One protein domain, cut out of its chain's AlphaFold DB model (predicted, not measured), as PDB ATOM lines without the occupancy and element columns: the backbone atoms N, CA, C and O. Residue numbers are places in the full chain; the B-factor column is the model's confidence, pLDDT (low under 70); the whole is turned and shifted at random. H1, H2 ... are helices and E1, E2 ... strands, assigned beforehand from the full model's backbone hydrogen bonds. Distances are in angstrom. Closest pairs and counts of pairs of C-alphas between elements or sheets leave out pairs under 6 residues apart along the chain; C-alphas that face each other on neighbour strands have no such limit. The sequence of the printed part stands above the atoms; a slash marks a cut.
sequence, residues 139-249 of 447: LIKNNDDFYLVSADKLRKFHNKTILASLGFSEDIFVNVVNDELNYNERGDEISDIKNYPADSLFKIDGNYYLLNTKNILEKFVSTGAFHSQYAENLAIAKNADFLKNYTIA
ATOM      1  N   LEU A 139     -24.383 -38.552  -2.095       97.88
ATOM      2  CA  LEU A 139     -23.301 -37.685  -2.556       97.88
ATOM      3  C   LEU A 139     -23.833 -36.278  -2.819       97.88
ATOM      4  O   LEU A 139     -24.756 -36.084  -3.612       97.88
ATOM      5  N   ILE A 140     -23.254 -35.293  -2.139       98.19
ATOM      6  CA  ILE A 140     -23.758 -33.920  -2.078       98.19
ATOM      7  C   ILE A 140     -22.678 -32.950  -2.540       98.19
ATOM      8  O   ILE A 140     -21.547 -32.998  -2.060       98.19
ATOM      9  N   LYS A 141     -23.024 -32.043  -3.450       98.31
ATOM     10  CA  LYS A 141     -22.156 -30.952  -3.889       98.31
ATOM     11  C   LYS A 141     -22.736 -29.622  -3.441       98.31
ATOM     12  O   LYS A 141     -23.917 -29.347  -3.641       98.31
ATOM     13  N   ASN A 142     -21.898 -28.772  -2.873       97.94
ATOM     14  CA  ASN A 142     -22.246 -27.399  -2.553       97.94
ATOM     15  C   ASN A 142     -21.099 -26.498  -3.007       97.94
ATOM     16  O   ASN A 142     -19.998 -26.566  -2.469       97.94
ATOM     17  N   ASN A 143     -21.351 -25.673  -4.025       95.62
ATOM     18  CA  ASN A 143     -20.310 -24.901  -4.705       95.62
ATOM     19  C   ASN A 143     -19.166 -25.818  -5.196       95.62
ATOM     20  O   ASN A 143     -19.414 -26.713  -6.006       95.62
ATOM     21  N   ASP A 144     -17.943 -25.609  -4.704       95.75
ATOM     22  CA  ASP A 144     -16.758 -26.418  -5.022       95.75
ATOM     23  C   ASP A 144     -16.496 -27.553  -4.022       95.75
ATOM     24  O   ASP A 144     -15.590 -28.364  -4.235       95.75
ATOM     25  N   ASP A 145     -17.291 -27.634  -2.954       98.00
ATOM     26  CA  ASP A 145     -17.148 -28.643  -1.916       98.00
ATOM     27  C   ASP A 145     -18.013 -29.874  -2.213       98.00
ATOM     28  O   ASP A 145     -19.170 -29.782  -2.636       98.00
ATOM     29  N   PHE A 146     -17.438 -31.045  -1.946       98.44
ATOM     30  CA  PHE A 146     -18.066 -32.346  -2.142       98.44
ATOM     31  C   PHE A 146     -18.182 -33.050  -0.802       98.44
ATOM     32  O   PHE A 146     -17.249 -33.026   0.004       98.44
ATOM     33  N   TYR A 147     -19.305 -33.719  -0.586       98.44
ATOM     34  CA  TYR A 147     -19.613 -34.402   0.656       98.44
ATOM     35  C   TYR A 147     -20.223 -35.776   0.393       98.44
ATOM     36  O   TYR A 147     -20.912 -35.989  -0.606       98.44
ATOM     37  N   LEU A 148     -20.008 -36.685   1.335       98.19
ATOM     38  CA  LEU A 148     -20.725 -37.947   1.464       98.19
ATOM     39  C   LEU A 148     -21.466 -37.946   2.800       98.19
ATOM     40  O   LEU A 148     -20.887 -37.581   3.827       98.19
ATOM     41  N   VAL A 149     -22.717 -38.402   2.802       98.19
ATOM     42  CA  VAL A 149     -23.409 -38.743   4.049       98.19
ATOM     43  C   VAL A 149     -23.076 -40.173   4.444       98.19
ATOM     44  O   VAL A 149     -23.335 -41.105   3.686       98.19
ATOM     45  N   SER A 150     -22.469 -40.331   5.613       97.44
ATOM     46  CA  SER A 150     -21.900 -41.586   6.096       97.44
ATOM     47  C   SER A 150     -22.003 -41.651   7.615       97.44
ATOM     48  O   SER A 150     -21.546 -40.730   8.302       97.44
ATOM     49  N   ALA A 151     -22.574 -42.736   8.138       95.25
ATOM     50  CA  ALA A 151     -22.890 -42.915   9.553       95.25
ATOM     51  C   ALA A 151     -23.664 -41.713  10.131       95.25
ATOM     52  O   ALA A 151     -23.275 -41.152  11.155       95.25
ATOM     53  N   ASP A 152     -24.692 -41.274   9.399       94.19
ATOM     54  CA  ASP A 152     -25.563 -40.125   9.681       94.19
ATOM     55  C   ASP A 152     -24.849 -38.762   9.726       94.19
ATOM     56  O   ASP A 152     -25.449 -37.737  10.067       94.19
ATOM     57  N   LYS A 153     -23.574 -38.717   9.317       97.31
ATOM     58  CA  LYS A 153     -22.745 -37.510   9.302       97.31
ATOM     59  C   LYS A 153     -22.432 -37.041   7.890       97.31
ATOM     60  O   LYS A 153     -22.127 -37.833   7.003       97.31
ATOM     61  N   LEU A 154     -22.413 -35.727   7.704       98.25
ATOM     62  CA  LEU A 154     -21.938 -35.054   6.505       98.25
ATOM     63  C   LEU A 154     -20.407 -34.958   6.538       98.25
ATOM     64  O   LEU A 154     -19.840 -34.185   7.317       98.25
ATOM     65  N   ARG A 155     -19.731 -35.731   5.689       98.31
ATOM     66  CA  ARG A 155     -18.267 -35.782   5.604       98.31
ATOM     67  C   ARG A 155     -17.787 -35.112   4.329       98.31
ATOM     68  O   ARG A 155     -18.148 -35.534   3.236       98.31
ATOM     69  N   LYS A 156     -16.976 -34.067   4.472       98.44
ATOM     70  CA  LYS A 156     -16.381 -33.338   3.344       98.44
ATOM     71  C   LYS A 156     -15.224 -34.140   2.745       98.44
ATOM     72  O   LYS A 156     -14.443 -34.711   3.496       98.44
ATOM     73  N   PHE A 157     -15.076 -34.161   1.426       98.31
ATOM     74  CA  PHE A 157     -13.842 -34.614   0.781       98.31
ATOM     75  C   PHE A 157     -12.788 -33.511   0.844       98.31
ATOM     76  O   PHE A 157     -13.065 -32.378   0.450       98.31
ATOM     77  N   HIS A 158     -11.573 -33.853   1.276       97.81
ATOM     78  CA  HIS A 158     -10.489 -32.882   1.446       97.81
ATOM     79  C   HIS A 158     -10.183 -32.103   0.160       97.81
ATOM     80  O   HIS A 158      -9.969 -30.893   0.181       97.81
ATOM     81  N   ASN A 159     -10.181 -32.794  -0.983       96.44
ATOM     82  CA  ASN A 159     -10.080 -32.176  -2.299       96.44
ATOM     83  C   ASN A 159     -10.566 -33.130  -3.407       96.44
ATOM     84  O   ASN A 159     -10.811 -34.319  -3.183       96.44
ATOM     85  N   LYS A 160     -10.649 -32.605  -4.636       96.25
ATOM     86  CA  LYS A 160     -11.040 -33.361  -5.837       96.25
ATOM     87  C   LYS A 160     -10.100 -34.525  -6.163       96.25
ATOM     88  O   LYS A 160     -10.539 -35.518  -6.732       96.25
ATOM     89  N   THR A 161      -8.822 -34.435  -5.790       96.12
ATOM     90  CA  THR A 161      -7.865 -35.531  -5.982       96.12
ATOM     91  C   THR A 161      -8.223 -36.731  -5.110       96.12
ATOM     92  O   THR A 161      -8.201 -37.851  -5.616       96.12
ATOM     93  N   ILE A 162      -8.611 -36.527  -3.843       96.81
ATOM     94  CA  ILE A 162      -9.101 -37.611  -2.973       96.81
ATOM     95  C   ILE A 162     -10.368 -38.236  -3.563       96.81
ATOM     96  O   ILE A 162     -10.435 -39.453  -3.716       96.81
ATOM     97  N   LEU A 163     -11.335 -37.402  -3.959       95.88
ATOM     98  CA  LEU A 163     -12.595 -37.833  -4.573       95.88
ATOM     99  C   LEU A 163     -12.354 -38.727  -5.804       95.88
ATOM    100  O   LEU A 163     -12.861 -39.849  -5.862       95.88
ATOM    101  N   ALA A 164     -11.520 -38.269  -6.743       95.75
ATOM    102  CA  ALA A 164     -11.179 -39.016  -7.952       95.75
ATOM    103  C   ALA A 164     -10.365 -40.288  -7.656       95.75
ATOM    104  O   ALA A 164     -10.604 -41.324  -8.271       95.75
ATOM    105  N   SER A 165      -9.439 -40.244  -6.689       96.19
ATOM    106  CA  SER A 165      -8.625 -41.412  -6.302       96.19
ATOM    107  C   SER A 165      -9.473 -42.531  -5.695       96.19
ATOM    108  O   SER A 165      -9.190 -43.710  -5.907       96.19
ATOM    109  N   LEU A 166     -10.535 -42.170  -4.970       96.06
ATOM    110  CA  LEU A 166     -11.515 -43.119  -4.442       96.06
ATOM    111  C   LEU A 166     -12.481 -43.624  -5.535       96.06
ATOM    112  O   LEU A 166     -13.121 -44.660  -5.371       96.06
ATOM    113  N   GLY A 167     -12.526 -42.974  -6.700       95.88
ATOM    114  CA  GLY A 167     -13.328 -43.402  -7.847       95.88
ATOM    115  C   GLY A 167     -14.761 -42.877  -7.842       95.88
ATOM    116  O   GLY A 167     -15.607 -43.436  -8.536       95.88
ATOM    117  N   PHE A 168     -15.041 -41.821  -7.078       95.25
ATOM    118  CA  PHE A 168     -16.295 -41.082  -7.195       95.25
ATOM    119  C   PHE A 168     -16.254 -40.179  -8.435       95.25
ATOM    120  O   PHE A 168     -15.222 -39.582  -8.743       95.25
ATOM    121  N   SER A 169     -17.381 -40.057  -9.131       93.69
ATOM    122  CA  SER A 169     -17.528 -39.154 -10.277       93.69
ATOM    123  C   SER A 169     -18.207 -37.851  -9.847       93.69
ATOM    124  O   SER A 169     -19.071 -37.883  -8.981       93.69
ATOM    125  N   GLU A 170     -17.849 -36.688 -10.396       94.75
ATOM    126  CA  GLU A 170     -18.450 -35.410  -9.956       94.75
ATOM    127  C   GLU A 170     -19.912 -35.231 -10.412       94.75
ATOM    128  O   GLU A 170     -20.672 -34.505  -9.773       94.75
ATOM    129  N   ASP A 171     -20.318 -35.875 -11.506       93.56
ATOM    130  CA  ASP A 171     -21.632 -35.713 -12.146       93.56
ATOM    131  C   ASP A 171     -22.786 -36.382 -11.383       93.56
ATOM    132  O   ASP A 171     -23.947 -36.037 -11.597       93.56
ATOM    133  N   ILE A 172     -22.476 -37.306 -10.470       94.12
ATOM    134  CA  ILE A 172     -23.473 -38.026  -9.662       94.12
ATOM    135  C   ILE A 172     -23.825 -37.301  -8.354       94.12
ATOM    136  O   ILE A 172     -24.710 -37.750  -7.625       94.12
ATOM    137  N   PHE A 173     -23.140 -36.197  -8.036       97.38
ATOM    138  CA  PHE A 173     -23.389 -35.430  -6.818       97.38
ATOM    139  C   PHE A 173     -24.614 -34.528  -6.971       97.38
ATOM    140  O   PHE A 173     -24.758 -33.778  -7.938       97.38
ATOM    141  N   VAL A 174     -25.478 -34.539  -5.960       96.56
ATOM    142  CA  VAL A 174     -26.651 -33.668  -5.910       96.56
ATOM    143  C   VAL A 174     -26.219 -32.269  -5.476       96.56
ATOM    144  O   VAL A 174     -25.694 -32.094  -4.379       96.56
ATOM    145  N   ASN A 175     -26.457 -31.259  -6.314       97.81
ATOM    146  CA  ASN A 175     -26.170 -29.862  -5.974       97.81
ATOM    147  C   ASN A 175     -27.164 -29.338  -4.928       97.81
ATOM    148  O   ASN A 175     -28.367 -29.346  -5.188       97.81
ATOM    149  N   VAL A 176     -26.695 -28.816  -3.793       97.94
ATOM    150  CA  VAL A 176     -27.525 -28.334  -2.668       97.94
ATOM    151  C   VAL A 176     -27.149 -26.919  -2.226       97.94
ATOM    152  O   VAL A 176     -26.047 -26.444  -2.506       97.94
ATOM    153  N   VAL A 177     -28.054 -26.245  -1.514       97.19
ATOM    154  CA  VAL A 177     -27.765 -24.955  -0.858       97.19
ATOM    155  C   VAL A 177     -27.218 -25.163   0.559       97.19
ATOM    156  O   VAL A 177     -27.397 -26.227   1.145       97.19
ATOM    157  N   ASN A 178     -26.561 -24.144   1.125       96.06
ATOM    158  CA  ASN A 178     -25.903 -24.244   2.438       96.06
ATOM    159  C   ASN A 178     -26.854 -24.659   3.563       96.06
ATOM    160  O   ASN A 178     -26.466 -25.446   4.422       96.06
ATOM    161  N   ASP A 179     -28.094 -24.167   3.545       96.62
ATOM    162  CA  ASP A 179     -29.072 -24.468   4.593       96.62
ATOM    163  C   ASP A 179     -29.424 -25.962   4.650       96.62
ATOM    164  O   ASP A 179     -29.655 -26.495   5.733       96.62
ATOM    165  N   GLU A 180     -29.388 -26.665   3.509       97.19
ATOM    166  CA  GLU A 180     -29.665 -28.106   3.437       97.19
ATOM    167  C   GLU A 180     -28.571 -28.938   4.127       97.19
ATOM    168  O   GLU A 180     -28.850 -30.027   4.626       97.19
ATOM    169  N   LEU A 181     -27.338 -28.422   4.211       96.94
ATOM    170  CA  LEU A 181     -26.211 -29.104   4.861       96.94
ATOM    171  C   LEU A 181     -26.359 -29.174   6.387       96.94
ATOM    172  O   LEU A 181     -25.710 -30.000   7.021       96.94
ATOM    173  N   ASN A 182     -27.205 -28.327   6.981       96.62
ATOM    174  CA  ASN A 182     -27.385 -28.256   8.433       96.62
ATOM    175  C   ASN A 182     -28.261 -29.390   8.996       96.62
ATOM    176  O   ASN A 182     -28.375 -29.512  10.214       96.62
ATOM    177  N   TYR A 183     -28.878 -30.212   8.138       97.00
ATOM    178  CA  TYR A 183     -29.737 -31.330   8.554       97.00
ATOM    179  C   TYR A 183     -28.998 -32.658   8.755       97.00
ATOM    180  O   TYR A 183     -29.599 -33.630   9.205       97.00
ATOM    181  N   ASN A 184     -27.702 -32.706   8.447       97.81
ATOM    182  CA  ASN A 184     -26.814 -33.801   8.817       97.81
ATOM    183  C   ASN A 184     -25.688 -33.228   9.687       97.81
ATOM    184  O   ASN A 184     -25.107 -32.194   9.360       97.81
ATOM    185  N   GLU A 185     -25.357 -33.893  10.793       97.25
ATOM    186  CA  GLU A 185     -24.257 -33.450  11.653       97.25
ATOM    187  C   GLU A 185     -22.923 -33.511  10.903       97.25
ATOM    188  O   GLU A 185     -22.681 -34.422  10.113       97.25
ATOM    189  N   ARG A 186     -22.014 -32.564  11.150       98.00
ATOM    190  CA  ARG A 186     -20.693 -32.592  10.507       98.00
ATOM    191  C   ARG A 186     -19.858 -33.754  11.046       98.00
ATOM    192  O   ARG A 186     -19.734 -33.932  12.256       98.00
ATOM    193  N   GLY A 187     -19.265 -34.519  10.139       97.19
ATOM    194  CA  GLY A 187     -18.290 -35.558  10.453       97.19
ATOM    195  C   GLY A 187     -16.867 -35.162  10.081       97.19
ATOM    196  O   GLY A 187     -16.620 -34.069   9.569       97.19
ATOM    197  N   ASP A 188     -15.938 -36.081  10.324       96.88
ATOM    198  CA  ASP A 188     -14.534 -35.898   9.953       96.88
ATOM    199  C   ASP A 188     -14.376 -35.848   8.433       96.88
ATOM    200  O   ASP A 188     -15.099 -36.527   7.692       96.88
ATOM    201  N   GLU A 189     -13.402 -35.058   7.992       97.88
ATOM    202  CA  GLU A 189     -13.030 -34.920   6.589       97.88
ATOM    203  C   GLU A 189     -12.461 -36.234   6.024       97.88
ATOM    204  O   GLU A 189     -11.718 -36.959   6.686       97.88
ATOM    205  N   ILE A 190     -12.804 -36.537   4.774       97.88
ATOM    206  CA  ILE A 190     -12.280 -37.666   4.009       97.88
ATOM    207  C   ILE A 190     -10.986 -37.207   3.339       97.88
ATOM    208  O   ILE A 190     -11.010 -36.511   2.320       97.88
ATOM    209  N   SER A 191      -9.853 -37.598   3.918       96.94
ATOM    210  CA  SER A 191      -8.512 -37.240   3.438       96.94
ATOM    211  C   SER A 191      -7.658 -38.440   3.012       96.94
ATOM    212  O   SER A 191      -6.564 -38.252   2.484       96.94
ATOM    213  N   ASP A 192      -8.122 -39.669   3.249       94.69
ATOM    214  CA  ASP A 192      -7.380 -40.896   2.950       94.69
ATOM    215  C   ASP A 192      -7.822 -41.502   1.609       94.69
ATOM    216  O   ASP A 192      -8.997 -41.790   1.399       94.69
ATOM    217  N   ILE A 193      -6.871 -41.720   0.699       93.06
ATOM    218  CA  ILE A 193      -7.119 -42.328  -0.621       93.06
ATOM    219  C   ILE A 193      -7.261 -43.856  -0.582       93.06
ATOM    220  O   ILE A 193      -7.637 -44.458  -1.586       93.06
ATOM    221  N   LYS A 194      -6.891 -44.503   0.528       89.56
ATOM    222  CA  LYS A 194      -6.903 -45.967   0.674       89.56
ATOM    223  C   LYS A 194      -8.116 -46.466   1.446       89.56
ATOM    224  O   LYS A 194      -8.570 -47.579   1.188       89.56
ATOM    225  N   ASN A 195      -8.628 -45.653   2.366       91.81
ATOM    226  CA  ASN A 195      -9.721 -46.025   3.250       91.81
ATOM    227  C   ASN A 195     -11.024 -45.367   2.802       91.81
ATOM    228  O   ASN A 195     -11.153 -44.145   2.792       91.81
ATOM    229  N   TYR A 196     -11.996 -46.201   2.444       95.62
ATOM    230  CA  TYR A 196     -13.325 -45.730   2.085       95.62
ATOM    231  C   TYR A 196     -14.120 -45.406   3.352       95.62
ATOM    232  O   TYR A 196     -14.068 -46.173   4.315       95.62
ATOM    233  N   PRO A 197     -14.873 -44.299   3.369       95.25
ATOM    234  CA  PRO A 197     -15.820 -44.032   4.444       95.25
ATOM    235  C   PRO A 197     -16.935 -45.089   4.457       95.25
ATOM    236  O   PRO A 197     -17.258 -45.684   3.423       95.25
ATOM    237  N   ALA A 198     -17.560 -45.284   5.619       96.31
ATOM    238  CA  ALA A 198     -18.769 -46.099   5.730       96.31
ATOM    239  C   ALA A 198     -19.860 -45.596   4.769       96.31
ATOM    240  O   ALA A 198     -19.845 -44.444   4.336       96.31
ATOM    241  N   ASP A 199     -20.797 -46.464   4.426       97.38
ATOM    242  CA  ASP A 199     -21.863 -46.232   3.455       97.38
ATOM    243  C   ASP A 199     -21.381 -45.984   2.016       97.38
ATOM    244  O   ASP A 199     -22.164 -45.618   1.138       97.38
ATOM    245  N   SER A 200     -20.098 -46.248   1.740       97.56
ATOM    246  CA  SER A 200     -19.599 -46.359   0.369       97.56
ATOM    247  C   SER A 200     -20.220 -47.576  -0.317       97.56
ATOM    248  O   SER A 200     -20.267 -48.674   0.246       97.56
ATOM    249  N   LEU A 201     -20.670 -47.376  -1.554       98.12
ATOM    250  CA  LEU A 201     -21.323 -48.391  -2.375       98.12
ATOM    251  C   LEU A 201     -20.357 -48.893  -3.443       98.12
ATOM    252  O   LEU A 201     -19.669 -48.102  -4.086       98.12
ATOM    253  N   PHE A 202     -20.342 -50.202  -3.680       98.31
ATOM    254  CA  PHE A 202     -19.452 -50.829  -4.655       98.31
ATOM    255  C   PHE A 202     -20.207 -51.758  -5.592       98.31
ATOM    256  O   PHE A 202     -21.156 -52.428  -5.186       98.31
ATOM    257  N   LYS A 203     -19.731 -51.841  -6.835       98.25
ATOM    258  CA  LYS A 203     -20.121 -52.859  -7.810       98.25
ATOM    259  C   LYS A 203     -18.902 -53.729  -8.107       98.25
ATOM    260  O   LYS A 203     -17.925 -53.241  -8.676       98.25
ATOM    261  N   ILE A 204     -18.950 -54.994  -7.696       98.06
ATOM    262  CA  ILE A 204     -17.845 -55.959  -7.795       98.06
ATOM    263  C   ILE A 204     -18.371 -57.233  -8.445       98.06
ATOM    264  O   ILE A 204     -19.323 -57.831  -7.946       98.06
ATOM    265  N   ASP A 205     -17.778 -57.633  -9.570       94.75
ATOM    266  CA  ASP A 205     -18.167 -58.826 -10.338       94.75
ATOM    267  C   ASP A 205     -19.688 -58.929 -10.570       94.75
ATOM    268  O   ASP A 205     -20.310 -59.975 -10.395       94.75
ATOM    269  N   GLY A 206     -20.318 -57.796 -10.901       94.19
ATOM    270  CA  GLY A 206     -21.762 -57.703 -11.147       94.19
ATOM    271  C   GLY A 206     -22.653 -57.710  -9.897       94.19
ATOM    272  O   GLY A 206     -23.865 -57.578 -10.036       94.19
ATOM    273  N   ASN A 207     -22.084 -57.815  -8.695       97.56
ATOM    274  CA  ASN A 207     -22.801 -57.759  -7.423       97.56
ATOM    275  C   ASN A 207     -22.614 -56.395  -6.745       97.56
ATOM    276  O   ASN A 207     -21.579 -55.749  -6.914       97.56
ATOM    277  N   TYR A 208     -23.595 -55.982  -5.945       98.50
ATOM    278  CA  TYR A 208     -23.536 -54.733  -5.187       98.50
ATOM    279  C   TYR A 208     -23.190 -54.979  -3.723       98.50
ATOM    280  O   TYR A 208     -23.658 -55.953  -3.126       98.50
ATOM    281  N   TYR A 209     -22.410 -54.067  -3.147       98.56
ATOM    282  CA  TYR A 209     -21.974 -54.113  -1.753       98.56
ATOM    283  C   TYR A 209     -22.083 -52.736  -1.094       98.56
ATOM    284  O   TYR A 209     -21.869 -51.715  -1.747       98.56
ATOM    285  N   LEU A 210     -22.375 -52.728   0.205       98.25
ATOM    286  CA  LEU A 210     -22.308 -51.573   1.101       98.25
ATOM    287  C   LEU A 210     -21.165 -51.796   2.094       98.25
ATOM    288  O   LEU A 210     -21.064 -52.872   2.678       98.25
ATOM    289  N   LEU A 211     -20.312 -50.799   2.312       98.06
ATOM    290  CA  LEU A 211     -19.332 -50.841   3.399       98.06
ATOM    291  C   LEU A 211     -19.963 -50.302   4.678       98.06
ATOM    292  O   LEU A 211     -20.282 -49.120   4.751       98.06
ATOM    293  N   ASN A 212     -20.132 -51.137   5.696       96.31
ATOM    294  CA  ASN A 212     -20.733 -50.687   6.949       96.31
ATOM    295  C   ASN A 212     -19.728 -49.939   7.851       96.31
ATOM    296  O   ASN A 212     -18.528 -49.857   7.581       96.31
ATOM    297  N   THR A 213     -20.211 -49.432   8.985       95.25
ATOM    298  CA  THR A 213     -19.414 -48.673   9.968       95.25
ATOM    299  C   THR A 213     -18.294 -49.469  10.648       95.25
ATOM    300  O   THR A 213     -17.452 -48.880  11.324       95.25
ATOM    301  N   LYS A 214     -18.254 -50.795  10.472       95.75
ATOM    302  CA  LYS A 214     -17.228 -51.702  11.008       95.75
ATOM    303  C   LYS A 214     -16.219 -52.150   9.945       95.75
ATOM    304  O   LYS A 214     -15.462 -53.082  10.201       95.75
ATOM    305  N   ASN A 215     -16.205 -51.511   8.772       95.44
ATOM    306  CA  ASN A 215     -15.394 -51.903   7.616       95.44
ATOM    307  C   ASN A 215     -15.675 -53.334   7.120       95.44
ATOM    308  O   ASN A 215     -14.773 -54.033   6.660       95.44
ATOM    309  N   ILE A 216     -16.927 -53.782   7.217       97.56
ATOM    310  CA  ILE A 216     -17.383 -55.061   6.666       97.56
ATOM    311  C   ILE A 216     -18.197 -54.765   5.405       97.56
ATOM    312  O   ILE A 216     -19.052 -53.878   5.410       97.56
ATOM    313  N   LEU A 217     -17.927 -55.505   4.328       98.06
ATOM    314  CA  LEU A 217     -18.710 -55.441   3.100       98.06
ATOM    315  C   LEU A 217     -19.966 -56.296   3.235       98.06
ATOM    316  O   LEU A 217     -19.905 -57.515   3.386       98.06
ATOM    317  N   GLU A 218     -21.113 -55.653   3.119       98.00
ATOM    318  CA  GLU A 218     -22.421 -56.284   3.135       98.00
ATOM    319  C   GLU A 218     -22.940 -56.383   1.703       98.00
ATOM    320  O   GLU A 218     -23.129 -55.382   1.012       98.00
ATOM    321  N   LYS A 219     -23.128 -57.615   1.225       98.00
ATOM    322  CA  LYS A 219     -23.610 -57.877  -0.131       98.00
ATOM    323  C   LYS A 219     -25.118 -57.647  -0.198       98.00
ATOM    324  O   LYS A 219     -25.841 -58.185   0.629       98.00
ATOM    325  N   PHE A 220     -25.628 -56.950  -1.208       98.00
ATOM    326  CA  PHE A 220     -27.071 -56.945  -1.475       98.00
ATOM    327  C   PHE A 220     -27.512 -58.298  -2.038       98.00
ATOM    328  O   PHE A 220     -26.827 -58.868  -2.887       98.00
ATOM    329  N   VAL A 221     -28.674 -58.800  -1.610       97.44
ATOM    330  CA  VAL A 221     -29.191 -60.096  -2.090       97.44
ATOM    331  C   VAL A 221     -29.356 -60.116  -3.612       97.44
ATOM    332  O   VAL A 221     -29.154 -61.148  -4.247       97.44
ATOM    333  N   SER A 222     -29.663 -58.963  -4.210       97.50
ATOM    334  CA  SER A 222     -29.798 -58.811  -5.653       97.50
ATOM    335  C   SER A 222     -29.611 -57.368  -6.113       97.50
ATOM    336  O   SER A 222     -29.625 -56.414  -5.329       97.50
ATOM    337  N   THR A 223     -29.517 -57.199  -7.431       96.62
ATOM    338  CA  THR A 223     -29.613 -55.899  -8.105       96.62
ATOM    339  C   THR A 223     -30.928 -55.179  -7.787       96.62
ATOM    340  O   THR A 223     -30.934 -53.966  -7.602       96.62
ATOM    341  N   GLY A 224     -32.042 -55.913  -7.661       95.88
ATOM    342  CA  GLY A 224     -33.338 -55.342  -7.283       95.88
ATOM    343  C   GLY A 224     -33.336 -54.779  -5.862       95.88
ATOM    344  O   GLY A 224     -33.836 -53.676  -5.636       95.88
ATOM    345  N   ALA A 225     -32.712 -55.488  -4.918       96.81
ATOM    346  CA  ALA A 225     -32.536 -55.016  -3.548       96.81
ATOM    347  C   ALA A 225     -31.681 -53.740  -3.495       96.81
ATOM    348  O   ALA A 225     -32.072 -52.770  -2.844       96.81
ATOM    349  N   PHE A 226     -30.582 -53.686  -4.253       97.00
ATOM    350  CA  PHE A 226     -29.777 -52.470  -4.380       97.00
ATOM    351  C   PHE A 226     -30.584 -51.306  -4.979       97.00
ATOM    352  O   PHE A 226     -30.653 -50.236  -4.375       97.00
ATOM    353  N   HIS A 227     -31.274 -51.512  -6.107       95.38
ATOM    354  CA  HIS A 227     -32.070 -50.464  -6.763       95.38
ATOM    355  C   HIS A 227     -33.293 -50.016  -5.973       95.38
ATOM    356  O   HIS A 227     -33.779 -48.904  -6.167       95.38
ATOM    357  N   SER A 228     -33.767 -50.836  -5.035       94.56
ATOM    358  CA  SER A 228     -34.785 -50.394  -4.089       94.56
ATOM    359  C   SER A 228     -34.276 -49.324  -3.123       94.56
ATOM    360  O   SER A 228     -35.099 -48.685  -2.482       94.56
ATOM    361  N   GLN A 229     -32.954 -49.113  -3.020       92.75
ATOM    362  CA  GLN A 229     -32.305 -48.205  -2.071       92.75
ATOM    363  C   GLN A 229     -31.421 -47.135  -2.726       92.75
ATOM    364  O   GLN A 229     -31.361 -46.015  -2.212       92.75
ATOM    365  N   TYR A 230     -30.742 -47.458  -3.828       94.38
ATOM    366  CA  TYR A 230     -29.674 -46.650  -4.421       94.38
ATOM    367  C   TYR A 230     -29.712 -46.683  -5.954       94.38
ATOM    368  O   TYR A 230     -30.101 -47.676  -6.572       94.38
ATOM    369  N   ALA A 231     -29.290 -45.586  -6.583       93.06
ATOM    370  CA  ALA A 231     -29.096 -45.540  -8.029       93.06
ATOM    371  C   ALA A 231     -27.797 -46.265  -8.420       93.06
ATOM    372  O   ALA A 231     -26.822 -46.249  -7.671       93.06
ATOM    373  N   GLU A 232     -27.778 -46.899  -9.597       93.56
ATOM    374  CA  GLU A 232     -26.632 -47.693 -10.077       93.56
ATOM    375  C   GLU A 232     -25.321 -46.906 -10.106       93.56
ATOM    376  O   GLU A 232     -24.281 -47.404  -9.681       93.56
ATOM    377  N   ASN A 233     -25.387 -45.661 -10.572       93.31
ATOM    378  CA  ASN A 233     -24.240 -44.775 -10.740       93.31
ATOM    379  C   ASN A 233     -23.596 -44.327  -9.418       93.31
ATOM    380  O   ASN A 233     -22.516 -43.750  -9.454       93.31
ATOM    381  N   LEU A 234     -24.221 -44.597  -8.266       94.69
ATOM    382  CA  LEU A 234     -23.613 -44.357  -6.954       94.69
ATOM    383  C   LEU A 234     -22.584 -45.431  -6.575       94.69
ATOM    384  O   LEU A 234     -21.752 -45.194  -5.703       94.69
ATOM    385  N   ALA A 235     -22.644 -46.614  -7.192       97.06
ATOM    386  CA  ALA A 235     -21.752 -47.717  -6.864       97.06
ATOM    387  C   ALA A 235     -20.412 -47.597  -7.603       97.06
ATOM    388  O   ALA A 235     -20.351 -47.584  -8.833       97.06
ATOM    389  N   ILE A 236     -19.318 -47.596  -6.847       97.06
ATOM    390  CA  ILE A 236     -17.959 -47.537  -7.379       97.06
ATOM    391  C   ILE A 236     -17.579 -48.908  -7.938       97.06
ATOM    392  O   ILE A 236     -17.591 -49.915  -7.226       97.06
ATOM    393  N   ALA A 237     -17.199 -48.954  -9.211       96.88
ATOM    394  CA  ALA A 237     -16.740 -50.185  -9.841       96.88
ATOM    395  C   ALA A 237     -15.382 -50.626  -9.267       96.88
ATOM    396  O   ALA A 237     -14.418 -49.855  -9.246       96.88
ATOM    397  N   LYS A 238     -15.299 -51.883  -8.823       96.75
ATOM    398  CA  LYS A 238     -14.071 -52.535  -8.346       96.75
ATOM    399  C   LYS A 238     -13.991 -53.964  -8.897       96.75
ATOM    400  O   LYS A 238     -14.983 -54.521  -9.358       96.75
ATOM    401  N   ASN A 239     -12.794 -54.543  -8.877       95.38
ATOM    402  CA  ASN A 239     -12.559 -55.924  -9.305       95.38
ATOM    403  C   ASN A 239     -12.647 -56.907  -8.122       95.38
ATOM    404  O   ASN A 239     -12.647 -56.493  -6.962       95.38
ATOM    405  N   ALA A 240     -12.674 -58.206  -8.425       95.50
ATOM    406  CA  ALA A 240     -12.691 -59.291  -7.441       95.50
ATOM    407  C   ALA A 240     -11.606 -59.169  -6.353       95.50
ATOM    408  O   ALA A 240     -11.848 -59.473  -5.186       95.50
ATOM    409  N   ASP A 241     -10.405 -58.703  -6.719       96.12
ATOM    410  CA  ASP A 241      -9.278 -58.577  -5.789       96.12
ATOM    411  C   ASP A 241      -9.553 -57.591  -4.652       96.12
ATOM    412  O   ASP A 241      -9.003 -57.747  -3.563       96.12
ATOM    413  N   PHE A 242     -10.444 -56.617  -4.860       95.56
ATOM    414  CA  PHE A 242     -10.847 -55.673  -3.822       95.56
ATOM    415  C   PHE A 242     -11.475 -56.365  -2.606       95.56
ATOM    416  O   PHE A 242     -11.257 -55.926  -1.477       95.56
ATOM    417  N   LEU A 243     -12.189 -57.479  -2.816       95.44
ATOM    418  CA  LEU A 243     -12.820 -58.247  -1.739       95.44
ATOM    419  C   LEU A 243     -11.799 -58.823  -0.753       95.44
ATOM    420  O   LEU A 243     -12.132 -59.032   0.405       95.44
ATOM    421  N   LYS A 244     -10.542 -59.031  -1.171       95.62
ATOM    422  CA  LYS A 244      -9.476 -59.552  -0.295       95.62
ATOM    423  C   LYS A 244      -9.096 -58.578   0.824       95.62
ATOM    424  O   LYS A 244      -8.474 -58.995   1.796       95.62
ATOM    425  N   ASN A 245      -9.462 -57.302   0.692       94.94
ATOM    426  CA  ASN A 245      -9.136 -56.257   1.662       94.94
ATOM    427  C   ASN A 245     -10.182 -56.114   2.776       94.94
ATOM    428  O   ASN A 245      -9.944 -55.368   3.722       94.94
ATOM    429  N   TYR A 246     -11.330 -56.790   2.670       96.19
ATOM    430  CA  TYR A 246     -12.455 -56.605   3.584       96.19
ATOM    431  C   TYR A 246     -13.043 -57.940   4.025       96.19
ATOM    432  O   TYR A 246     -13.102 -58.909   3.268       96.19
ATOM    433  N   THR A 247     -13.550 -57.977   5.253       97.19
ATOM    434  CA  THR A 247     -14.439 -59.056   5.678       97.19
ATOM    435  C   THR A 247     -15.788 -58.888   4.984       97.19
ATOM    436  O   THR A 247     -16.298 -57.772   4.886       97.19
ATOM    437  N   ILE A 248     -16.373 -59.989   4.514       97.06
ATOM    438  CA  ILE A 248     -17.708 -60.003   3.907       97.06
ATOM    439  C   ILE A 248     -18.704 -60.487   4.959       97.06
ATOM    440  O   ILE A 248     -18.450 -61.484   5.636       97.06
ATOM    441  N   ALA A 249     -19.822 -59.782   5.114       97.00
ATOM    442  CA  ALA A 249     -20.892 -60.197   6.009       97.00
ATOM    443  C   ALA A 249     -21.565 -61.484   5.509       97.00
ATOM    444  O   ALA A 249     -21.771 -61.665   4.309       97.00
TER     445      ALA A 249
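AT A GLANCE: This is residues 139 to 249 of the 447 residues of an uncharacterized protein of Candidatus Moranbacteria bacterium (UniProt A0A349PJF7). Two small lobes sit end to end along the longest axis, each a small sheet with two short helices: E1 to E3 with H1 and H2 at the sheet's margins, then E4 to E7 with H3 over E5 and H4 grazing the sheet. Residues 184 to 200, a long stretch with no named element, run from the first lobe to the second. The printed part has 111 residues with four named helices and seven named strands, in the order E1 E2 E3 H1 H2 E4 E5 E6 H3 E7 H4; under half of the residues are in named elements, and the class is mixed. The sheet E1 E2 E3 is antiparallel and the sheet E6 E5 E4 E7 is mixed. The whole is compact, with a radius of gyration of the C-alphas of 13.8 A and spans of 37 by 28 by 24 A.

HOW THE PARTS SIT: E1 (residues 139 to 142), E2 (145 to 150) and E3 (153 to 156) form a meander, each strand the antiparallel neighbour of the one before. N 140 and O 147 are 2.9 A apart across the hairpin E1 and E2, and N 148 and O 155 are 2.9 A apart across the hairpin E2 and E3. H1 (160 to 166) only grazes this sheet, with residues 160 to 163. H2 (178 to 183) is on it at a height over the sheet of 5.9 A, over none of its strands; the closest C-alphas of E1 and H2, Asn 142 and Asn 178, are 6.9 A apart. E4 (201 to 204), E5 (207 to 211) and E6 (216 to 219) form a second meander, with N 202 and O 209 2.9 A apart, and N 218 and O 210 2.8 A apart. H3 (223 to 227) is on this sheet, over E5, at a height of 9.2 A; the C-alphas of Tyr 208 and Phe 226, their closest, are 6.7 A apart. E7 (236 to 238) is the parallel neighbour of E4, with N 236 and O 201 2.8 A apart. E6, H3 and E7 form a split strand-helix-strand unit, two strands of one sheet with a helix between them along the chain and with E5 and E4 between them in the sheet, and its crossover is right-handed. H4 (240 to 245) only grazes the sheet. H1 and E7 are apart, but only just, at 8.3 A. Every O i to N i+4 pair is within hydrogen-bond range in H1 and H3; H2 and H4 have 0 of 2, beside 2 of 3 and 3 of 3 O i to N i+3 pairs.

IN THESE COORDINATES: E1 begins at C-alpha 139, (-23.301, -37.685, -2.556). E2 is 15.9 A long and E5 13.3 A, from first to last C-alpha. H4 ends at C-alpha 245, (-9.136, -56.257, 1.662).

THE WHOLE: The C-alphas of Asp 179 and Asp 241, the two farthest apart, are 40.8 A apart. The printed part has no cut. The links H1 to H2 and H2 to E4 are long. No printed residue is under 70 in pLDDT.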